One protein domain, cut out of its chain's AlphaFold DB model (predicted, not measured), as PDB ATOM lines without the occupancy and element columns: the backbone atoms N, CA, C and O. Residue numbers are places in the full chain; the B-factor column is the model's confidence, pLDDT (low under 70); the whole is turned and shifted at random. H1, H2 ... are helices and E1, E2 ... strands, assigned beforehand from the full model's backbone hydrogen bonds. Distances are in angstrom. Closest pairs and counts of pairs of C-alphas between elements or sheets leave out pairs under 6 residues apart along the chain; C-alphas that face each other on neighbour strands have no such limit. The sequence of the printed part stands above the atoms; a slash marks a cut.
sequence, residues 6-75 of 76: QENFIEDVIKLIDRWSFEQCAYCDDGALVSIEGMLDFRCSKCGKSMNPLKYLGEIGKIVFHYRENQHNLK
ATOM      1  N   GLN A   6      34.038 -25.131 -33.276       90.19
ATOM      2  CA  GLN A   6      33.183 -24.234 -32.498       90.19
ATOM      3  C   GLN A   6      31.768 -24.794 -32.330       90.19
ATOM      4  O   GLN A   6      31.225 -24.736 -31.231       90.19
ATOM      5  N   GLU A   7      31.178 -25.342 -33.394       93.00
ATOM      6  CA  GLU A   7      29.839 -25.939 -33.330       93.00
ATOM      7  C   GLU A   7      29.816 -27.172 -32.424       93.00
ATOM      8  O   GLU A   7      28.939 -27.258 -31.571       93.00
ATOM      9  N   ASN A   8      30.815 -28.059 -32.523       92.44
ATOM     10  CA  ASN A   8      30.933 -29.213 -31.622       92.44
ATOM     11  C   ASN A   8      31.051 -28.773 -30.152       92.44
ATOM     12  O   ASN A   8      30.397 -29.327 -29.276       92.44
ATOM     13  N   PHE A   9      31.842 -27.730 -29.874       93.94
ATOM     14  CA  PHE A   9      31.962 -27.179 -28.524       93.94
ATOM     15  C   PHE A   9      30.629 -26.650 -27.982       93.94
ATOM     16  O   PHE A   9      30.282 -26.913 -26.829       93.94
ATOM     17  N   ILE A  10      29.883 -25.901 -28.800       95.06
ATOM     18  CA  ILE A  10      28.568 -25.380 -28.413       95.06
ATOM     19  C   ILE A  10      27.609 -26.540 -28.140       95.06
ATOM     20  O   ILE A  10      26.936 -26.530 -27.110       95.06
ATOM     21  N   GLU A  11      27.571 -27.543 -29.017       95.00
ATOM     22  CA  GLU A  11      26.722 -28.725 -28.856       95.00
ATOM     23  C   GLU A  11      27.017 -29.461 -27.541       95.00
ATOM     24  O   GLU A  11      26.096 -29.711 -26.760       95.00
ATOM     25  N   ASP A  12      28.291 -29.727 -27.244       94.12
ATOM     26  CA  ASP A  12      28.708 -30.424 -26.025       94.12
ATOM     27  C   ASP A  12      28.291 -29.667 -24.750       94.12
ATOM     28  O   ASP A  12      27.799 -30.268 -23.787       94.12
ATOM     29  N   VAL A  13      28.449 -28.338 -24.734       95.56
ATOM     30  CA  VAL A  13      28.048 -27.501 -23.591       95.56
ATOM     31  C   VAL A  13      26.527 -27.475 -23.435       95.56
ATOM     32  O   VAL A  13      26.025 -27.690 -22.328       95.56
ATOM     33  N   ILE A  14      25.788 -27.238 -24.523       95.00
ATOM     34  CA  ILE A  14      24.320 -27.183 -24.496       95.00
ATOM     35  C   ILE A  14      23.742 -28.523 -24.045       95.00
ATOM     36  O   ILE A  14      22.849 -28.535 -23.202       95.00
ATOM     37  N   LYS A  15      24.304 -29.648 -24.497       93.00
ATOM     38  CA  LYS A  15      23.883 -30.991 -24.082       93.00
ATOM     39  C   LYS A  15      23.951 -31.188 -22.565       93.00
ATOM     40  O   LYS A  15      23.070 -31.826 -21.993       93.00
ATOM     41  N   LEU A  16      24.964 -30.647 -21.885       93.75
ATOM     42  CA  LEU A  16      25.039 -30.722 -20.420       93.75
ATOM     43  C   LEU A  16      24.071 -29.771 -19.710       93.75
ATOM     44  O   LEU A  16      23.527 -30.145 -18.671       93.75
ATOM     45  N   ILE A  17      23.853 -28.570 -20.250       92.69
ATOM     46  CA  ILE A  17      22.874 -27.614 -19.708       92.69
ATOM     47  C   ILE A  17      21.457 -28.191 -19.807       92.69
ATOM     48  O   ILE A  17      20.689 -28.136 -18.845       92.69
ATOM     49  N   ASP A  18      21.134 -28.790 -20.948       92.12
ATOM     50  CA  ASP A  18      19.851 -29.436 -21.205       92.12
ATOM     51  C   ASP A  18      19.612 -30.588 -20.222       92.12
ATOM     52  O   ASP A  18      18.610 -30.625 -19.508       92.12
ATOM     53  N   ARG A  19      20.617 -31.455 -20.053       91.12
ATOM     54  CA  ARG A  19      20.584 -32.536 -19.058       91.12
ATOM     55  C   ARG A  19      20.342 -32.044 -17.646       91.12
ATOM     56  O   ARG A  19      19.603 -32.679 -16.904       91.12
ATOM     57  N   TRP A  20      20.977 -30.947 -17.255       88.81
ATOM     58  CA  TRP A  20      20.755 -30.380 -15.932       88.81
ATOM     59  C   TRP A  20      19.308 -29.897 -15.771       88.81
ATOM     60  O   TRP A  20      18.679 -30.175 -14.753       88.81
ATOM     61  N   SER A  21      18.757 -29.256 -16.801       86.88
ATOM     62  CA  SER A  21      17.384 -28.733 -16.802       86.88
ATOM     63  C   SER A  21      16.321 -29.833 -16.717       86.88
ATOM     64  O   SER A  21      15.255 -29.607 -16.150       86.88
ATOM     65  N   PHE A  22      16.619 -31.023 -17.243       87.81
ATOM     66  CA  PHE A  22      15.708 -32.172 -17.281       87.81
ATOM     67  C   PHE A  22      16.049 -33.289 -16.286       87.81
ATOM     68  O   PHE A  22      15.597 -34.419 -16.460       87.81
ATOM     69  N   GLU A  23      16.855 -32.998 -15.260       87.38
ATOM     70  CA  GLU A  23      17.244 -33.976 -14.233       87.38
ATOM     71  C   GLU A  23      17.852 -35.265 -14.835       87.38
ATOM     72  O   GLU A  23      17.536 -36.395 -14.461       87.38
ATOM     73  N   GLN A  24      18.762 -35.105 -15.799       92.50
ATOM     74  CA  GLN A  24      19.469 -36.194 -16.472       92.50
ATOM     75  C   GLN A  24      20.961 -36.203 -16.147       92.50
ATOM     76  O   GLN A  24      21.623 -35.178 -16.035       92.50
ATOM     77  N   CYS A  25      21.545 -37.387 -16.065       92.81
ATOM     78  CA  CYS A  25      22.928 -37.607 -15.695       92.81
ATOM     79  C   CYS A  25      23.915 -36.927 -16.658       92.81
ATOM     80  O   CYS A  25      23.934 -37.203 -17.854       92.81
ATOM     81  N   ALA A  26      24.840 -36.135 -16.111       92.25
ATOM     82  CA  ALA A  26      25.929 -35.539 -16.884       92.25
ATOM     83  C   ALA A  26      26.882 -36.580 -17.516       92.25
ATOM     84  O   ALA A  26      27.541 -36.282 -18.505       92.25
ATOM     85  N   TYR A  27      26.955 -37.801 -16.970       90.94
ATOM     86  CA  TYR A  27      27.983 -38.792 -17.321       90.94
ATOM     87  C   TYR A  27      27.581 -39.821 -18.373       90.94
ATOM     88  O   TYR A  27      28.458 -40.403 -19.004       90.94
ATOM     89  N   CYS A  28      26.295 -40.140 -18.491       89.62
ATOM     90  CA  CYS A  28      25.836 -41.208 -19.370       89.62
ATOM     91  C   CYS A  28      24.561 -40.800 -20.089       89.62
ATOM     92  O   CYS A  28      23.685 -40.172 -19.495       89.62
ATOM     93  N   ASP A  29      24.451 -41.214 -21.346       82.19
ATOM     94  CA  ASP A  29      23.232 -41.046 -22.127       82.19
ATOM     95  C   ASP A  29      22.069 -41.811 -21.463       82.19
ATOM     96  O   ASP A  29      22.255 -42.909 -20.915       82.19
ATOM     97  N   ASP A  30      20.887 -41.194 -21.477       83.19
ATOM     98  CA  ASP A  30      19.619 -41.704 -20.927       83.19
ATOM     99  C   ASP A  30      19.625 -42.035 -19.424       83.19
ATOM    100  O   ASP A  30      18.786 -42.791 -18.933       83.19
ATOM    101  N   GLY A  31      20.588 -41.518 -18.658       88.25
ATOM    102  CA  GLY A  31      20.598 -41.704 -17.209       88.25
ATOM    103  C   GLY A  31      19.634 -40.744 -16.523       88.25
ATOM    104  O   GLY A  31      19.977 -39.580 -16.376       88.25
ATOM    105  N   ALA A  32      18.473 -41.198 -16.056       91.00
ATOM    106  CA  ALA A  32      17.588 -40.357 -15.245       91.00
ATOM    107  C   ALA A  32      18.147 -40.172 -13.826       91.00
ATOM    108  O   ALA A  32      18.740 -41.095 -13.253       91.00
ATOM    109  N   LEU A  33      17.961 -38.987 -13.250       91.00
ATOM    110  CA  LEU A  33      18.255 -38.741 -11.850       91.00
ATOM    111  C   LEU A  33      17.075 -39.152 -10.974       91.00
ATOM    112  O   LEU A  33      15.919 -38.891 -11.284       91.00
ATOM    113  N   VAL A  34      17.385 -39.801  -9.860       89.88
ATOM    114  CA  VAL A  34      16.433 -40.109  -8.796       89.88
ATOM    115  C   VAL A  34      16.900 -39.424  -7.520       89.88
ATOM    116  O   VAL A  34      18.100 -39.401  -7.231       89.88
ATOM    117  N   SER A  35      15.969 -38.833  -6.773       86.25
ATOM    118  CA  SER A  35      16.275 -38.245  -5.467       86.25
ATOM    119  C   SER A  35      16.774 -39.335  -4.516       86.25
ATOM    120  O   SER A  35      16.235 -40.444  -4.483       86.25
ATOM    121  N   ILE A  36      17.828 -39.030  -3.762       80.31
ATOM    122  CA  ILE A  36      18.255 -39.860  -2.641       80.31
ATOM    123  C   ILE A  36      17.433 -39.406  -1.431       80.31
ATOM    124  O   ILE A  36      17.526 -38.247  -1.029       80.31
ATOM    125  N   GLU A  37      16.615 -40.303  -0.870       73.75
ATOM    126  CA  GLU A  37      15.735 -39.988   0.263       73.75
ATOM    127  C   GLU A  37      16.476 -39.223   1.371       73.75
ATOM    128  O   GLU A  37      17.509 -39.661   1.881       73.75
ATOM    129  N   GLY A  38      15.927 -38.063   1.742       64.56
ATOM    130  CA  GLY A  38      16.447 -37.224   2.822       64.56
ATOM    131  C   GLY A  38      17.567 -36.250   2.436       64.56
ATOM    132  O   GLY A  38      18.045 -35.540   3.319       64.56
ATOM    133  N   MET A  39      17.977 -36.166   1.162       64.44
ATOM    134  CA  MET A  39      19.002 -35.216   0.700       64.44
ATOM    135  C   MET A  39      18.588 -34.482  -0.588       64.44
ATOM    136  O   MET A  39      17.861 -35.013  -1.420       64.44
ATOM    137  N   LEU A  40      19.114 -33.264  -0.787       67.12
ATOM    138  CA  LEU A  40      19.042 -32.516  -2.061       67.12
ATOM    139  C   LEU A  40      19.959 -33.102  -3.157       67.12
ATOM    140  O   LEU A  40      20.133 -32.499  -4.215       67.12
ATOM    141  N   ASP A  41      20.573 -34.253  -2.888       76.12
ATOM    142  CA  ASP A  41      21.452 -34.943  -3.814       76.12
ATOM    143  C   ASP A  41      20.664 -35.956  -4.645       76.12
ATOM    144  O   ASP A  41      19.814 -36.705  -4.152       76.12
ATOM    145  N   PHE A  42      21.000 -36.010  -5.928       88.31
ATOM    146  CA  PHE A  42      20.419 -36.956  -6.864       88.31
ATOM    147  C   PHE A  42      21.404 -38.081  -7.168       88.31
ATOM    148  O   PHE A  42      22.620 -37.903  -7.109       88.31
ATOM    149  N   ARG A  43      20.901 -39.248  -7.562       91.50
ATOM    150  CA  ARG A  43      21.704 -40.357  -8.086       91.50
ATOM    151  C   ARG A  43      21.222 -40.725  -9.475       91.50
ATOM    152  O   ARG A  43      20.027 -40.791  -9.718       91.50
ATOM    153  N   CYS A  44      22.137 -41.015 -10.389       93.44
ATOM    154  CA  CYS A  44      21.759 -41.584 -11.675       93.44
ATOM    155  C   CYS A  44      21.261 -43.023 -11.493       93.44
ATOM    156  O   CYS A  44      21.988 -43.860 -10.954       93.44
ATOM    157  N   SER A  45      20.070 -43.327 -12.000       92.50
ATOM    158  CA  SER A  45      19.476 -44.670 -11.971       92.50
ATOM    159  C   SER A  45      20.268 -45.700 -12.787       92.50
ATOM    160  O   SER A  45      20.224 -46.890 -12.486       92.50
ATOM    161  N   LYS A  46      21.025 -45.248 -13.793       93.88
ATOM    162  CA  LYS A  46      21.774 -46.106 -14.724       93.88
ATOM    163  C   LYS A  46      23.212 -46.363 -14.279       93.88
ATOM    164  O   LYS A  46      23.639 -47.508 -14.202       93.88
ATOM    165  N   CYS A  47      23.978 -45.308 -13.997       94.06
ATOM    166  CA  CYS A  47      25.401 -45.434 -13.646       94.06
ATOM    167  C   CYS A  47      25.683 -45.313 -12.143       94.06
ATOM    168  O   CYS A  47      26.829 -45.450 -11.720       94.06
ATOM    169  N   GLY A  48      24.668 -45.012 -11.327       91.44
ATOM    170  CA  GLY A  48      24.794 -44.935  -9.874       91.44
ATOM    171  C   GLY A  48      25.625 -43.760  -9.354       91.44
ATOM    172  O   GLY A  48      25.801 -43.661  -8.141       91.44
ATOM    173  N   LYS A  49      26.141 -42.876 -10.215       91.56
ATOM    174  CA  LYS A  49      26.878 -41.681  -9.784       91.56
ATOM    175  C   LYS A  49      25.930 -40.676  -9.140       91.56
ATOM    176  O   LYS A  49      24.832 -40.451  -9.649       91.56
ATOM    177  N   SER A  50      26.377 -40.062  -8.053       90.06
ATOM    178  CA  SER A  50      25.705 -38.918  -7.450       90.06
ATOM    179  C   SER A  50      25.860 -37.672  -8.319       90.06
ATOM    180  O   SER A  50      26.866 -37.491  -9.016       90.06
ATOM    181  N   MET A  51      24.841 -36.825  -8.286       90.06
ATOM    182  CA  MET A  51      24.732 -35.625  -9.084       90.06
ATOM    183  C   MET A  51      24.261 -34.465  -8.221       90.06
ATOM    184  O   MET A  51      23.275 -34.563  -7.495       90.06
ATOM    185  N   ASN A  52      24.986 -33.361  -8.342       88.06
ATOM    186  CA  ASN A  52      24.659 -32.077  -7.752       88.06
ATOM    187  C   ASN A  52      25.142 -30.965  -8.704       88.06
ATOM    188  O   ASN A  52      25.884 -31.256  -9.654       88.06
ATOM    189  N   PRO A  53      24.767 -29.694  -8.476       87.75
ATOM    190  CA  PRO A  53      25.162 -28.586  -9.347       87.75
ATOM    191  C   PRO A  53      26.674 -28.492  -9.618       87.75
ATOM    192  O   PRO A  53      27.088 -28.223 -10.745       87.75
ATOM    193  N   LEU A  54      27.522 -28.781  -8.622       89.94
ATOM    194  CA  LEU A  54      28.981 -28.736  -8.785       89.94
ATOM    195  C   LEU A  54      29.491 -29.796  -9.768       89.94
ATOM    196  O   LEU A  54      30.465 -29.555 -10.480       89.94
ATOM    197  N   LYS A  55      28.840 -30.963  -9.837       90.81
ATOM    198  CA  LYS A  55      29.196 -32.015 -10.799       90.81
ATOM    199  C   LYS A  55      28.877 -31.601 -12.235       90.81
ATOM    200  O   LYS A  55      29.733 -31.793 -13.093       90.81
ATOM    201  N   TYR A  56      27.727 -30.971 -12.487       90.88
ATOM    202  CA  TYR A  56      27.410 -30.424 -13.817       90.88
ATOM    203  C   TYR A  56      28.408 -29.355 -14.252       90.88
ATOM    204  O   TYR A  56      28.958 -29.439 -15.350       90.88
ATOM    205  N   LEU A  57      28.704 -28.391 -13.373       92.50
ATOM    206  CA  LEU A  57      29.702 -27.354 -13.647       92.50
ATOM    207  C   LEU A  57      31.088 -27.953 -13.918       92.50
ATOM    208  O   LEU A  57      31.797 -27.484 -14.805       92.50
ATOM    209  N   GLY A  58      31.458 -29.013 -13.195       94.44
ATOM    210  CA  GLY A  58      32.700 -29.746 -13.424       94.44
ATOM    211  C   GLY A  58      32.779 -30.380 -14.815       94.44
ATOM    212  O   GLY A  58      33.811 -30.258 -15.474       94.44
ATOM    213  N   GLU A  59      31.708 -31.022 -15.292       94.88
ATOM    214  CA  GLU A  59      31.685 -31.613 -16.638       94.88
ATOM    215  C   GLU A  59      31.687 -30.542 -17.745       94.88
ATOM    216  O   GLU A  59      32.430 -30.684 -18.716       94.88
ATOM    217  N   ILE A  60      30.970 -29.423 -17.565       94.62
ATOM    218  CA  ILE A  60      31.061 -28.263 -18.474       94.62
ATOM    219  C   ILE A  60      32.499 -27.727 -18.505       94.62
ATOM    220  O   ILE A  60      33.052 -27.467 -19.572       94.62
ATOM    221  N   GLY A  61      33.138 -27.608 -17.337       95.06
ATOM    222  CA  GLY A  61      34.526 -27.175 -17.218       95.06
ATOM    223  C   GLY A  61      35.483 -28.046 -18.033       95.06
ATOM    224  O   GLY A  61      36.312 -27.509 -18.763       95.06
ATOM    225  N   LYS A  62      35.342 -29.377 -17.981       94.62
ATOM    226  CA  LYS A  62      36.167 -30.304 -18.778       94.62
ATOM    227  C   LYS A  62      36.040 -30.059 -20.280       94.62
ATOM    228  O   LYS A  62      37.061 -30.035 -20.960       94.62
ATOM    229  N   ILE A  63      34.822 -29.838 -20.781       94.44
ATOM    230  CA  ILE A  63      34.582 -29.512 -22.197       94.44
ATOM    231  C   ILE A  63      35.306 -28.213 -22.567       94.44
ATOM    232  O   ILE A  63      36.020 -28.161 -23.568       94.44
ATOM    233  N   VAL A  64      35.190 -27.178 -21.728       94.31
ATOM    234  CA  VAL A  64      35.862 -25.886 -21.942       94.31
ATOM    235  C   VAL A  64      37.384 -26.032 -21.942       94.31
ATOM    236  O   VAL A  64      38.045 -25.466 -22.814       94.31
ATOM    237  N   PHE A  65      37.956 -26.770 -20.988       93.25
ATOM    238  CA  PHE A  65      39.402 -26.998 -20.927       93.25
ATOM    239  C   PHE A  65      39.898 -27.767 -22.149       93.25
ATOM    240  O   PHE A  65      40.823 -27.301 -22.807       93.25
ATOM    241  N   HIS A  66      39.228 -28.859 -22.515       92.06
ATOM    242  CA  HIS A  66      39.572 -29.651 -23.694       92.06
ATOM    243  C   HIS A  66      39.500 -28.824 -24.987       92.06
ATOM    244  O   HIS A  66      40.419 -28.858 -25.804       92.06
ATOM    245  N   TYR A  67      38.449 -28.015 -25.158       91.94
ATOM    246  CA  TYR A  67      38.345 -27.100 -26.294       91.94
ATOM    247  C   TYR A  67      39.521 -26.114 -26.330       91.94
ATOM    248  O   TYR A  67      40.143 -25.940 -27.375       91.94
ATOM    249  N   ARG A  68      39.873 -25.497 -25.195       88.44
ATOM    250  CA  ARG A  68      41.001 -24.554 -25.112       88.44
ATOM    251  C   ARG A  68      42.340 -25.215 -25.425       88.44
ATOM    252  O   ARG A  68      43.114 -24.642 -26.186       88.44
ATOM    253  N   GLU A  69      42.612 -26.394 -24.873       87.81
ATOM    254  CA  GLU A  69      43.849 -27.141 -25.136       87.81
ATOM    255  C   GLU A  69      43.981 -27.503 -26.619       87.81
ATOM    256  O   GLU A  69      45.026 -27.265 -27.225       87.81
ATOM    257  N   ASN A  70      42.898 -27.961 -27.248       79.94
ATOM    258  CA  ASN A  70      42.900 -28.260 -28.678       79.94
ATOM    259  C   ASN A  70      43.084 -27.002 -29.539       79.94
ATOM    260  O   ASN A  70      43.788 -27.048 -30.543       79.94
ATOM    261  N   GLN A  71      42.527 -25.856 -29.136       72.12
ATOM    262  CA  GLN A  71      42.784 -24.575 -29.805       72.12
ATOM    263  C   GLN A  71      44.236 -24.099 -29.636       72.12
ATOM    264  O   GLN A  71      44.776 -23.463 -30.539       72.12
ATOM    265  N   HIS A  72      44.883 -24.399 -28.505       60.12
ATOM    266  CA  HIS A  72      46.306 -24.115 -28.299       60.12
ATOM    267  C   HIS A  72      47.203 -24.992 -29.184       60.12
ATOM    268  O   HIS A  72      48.158 -24.479 -29.762       60.12
ATOM    269  N   ASN A  73      46.865 -26.272 -29.353       57.31
ATOM    270  CA  ASN A  73      47.610 -27.201 -30.212       57.31
ATOM    271  C   ASN A  73      47.439 -26.923 -31.716       57.31
ATOM    272  O   ASN A  73      48.287 -27.320 -32.505       57.31
ATOM    273  N   LEU A  74      46.372 -26.224 -32.122       54.53
ATOM    274  CA  LEU A  74      46.134 -25.801 -33.511       54.53
ATOM    275  C   LEU A  74      46.865 -24.499 -33.897       54.53
ATOM    276  O   LEU A  74      46.776 -24.069 -35.045       54.53
ATOM    277  N   LYS A  75      47.551 -23.844 -32.948       51.44
ATOM    278  CA  LYS A  75      48.310 -22.597 -33.166       51.44
ATOM    279  C   LYS A  75      49.824 -22.811 -33.347       51.44
ATOM    280  O   LYS A  75      50.567 -21.835 -33.239       51.44
TER     281      LYS A  75
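Overview. This is residues 6 to 75 of the 76 residues of an uncharacterized protein of Candidatus Lokiarchaeota archaeon (UniProt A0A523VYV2). Two long helices, H1 and H2, lie side by side and run opposite ways, and the stretch between them forms a small head at one end, with a short two-stranded hairpin, E1 and E2, among loops. The helix pair and the head together make a rod spanning 50 by 18 by 17 A. The printed part has 70 residues, with elements in the order H1, E1, E2, H2; the sheet, order E1 - E2, is antiparallel, and the class is mostly helix. The whole is loose, with a radius of gyration of the C-alphas of 13.9 A.

Along the chain. H1, residues 6 to 21, begins with C-alpha 6 at (33.183, -24.234, -32.498) and is 22.7 A long from first to last C-alpha. E1, residues 33 to 35, is 6.7 A long, and E2, residues 42 to 44, is 6.8 A long. H2, residues 53 to 73, is 30.7 A long and ends with C-alpha 73 at (47.610, -27.201, -30.212).

Arrangement. H1 and H2 touch, their closest C-alphas being those of Val 13 and Ile 60, 6.0 A apart. They have a shallow tilt of 5 degrees, opposite ways. In H1 and H2 every O i to N i+4 pair is within hydrogen-bond range. E1 and E2 are an antiparallel hairpin, with 141 degrees between their directions. N 34 and O 43, and N 43 and O 34, are within hydrogen-bond range, each pair at 2.8 A. Residues 42 to 43 of E2 also pair antiparallel with residues 50 to 51. H1 and E2 are apart, as are E1 and H2.

Size, cuts and confidence. The farthest C-alphas, those of Gly 38 and Lys 75, are 50.2 A apart. The printed part has no cut. The link from H1 to E1, 11 residues, is long. The mean pLDDT of the printed part is 87.2; residues 38 to 40 and 72 to 75 are under 70.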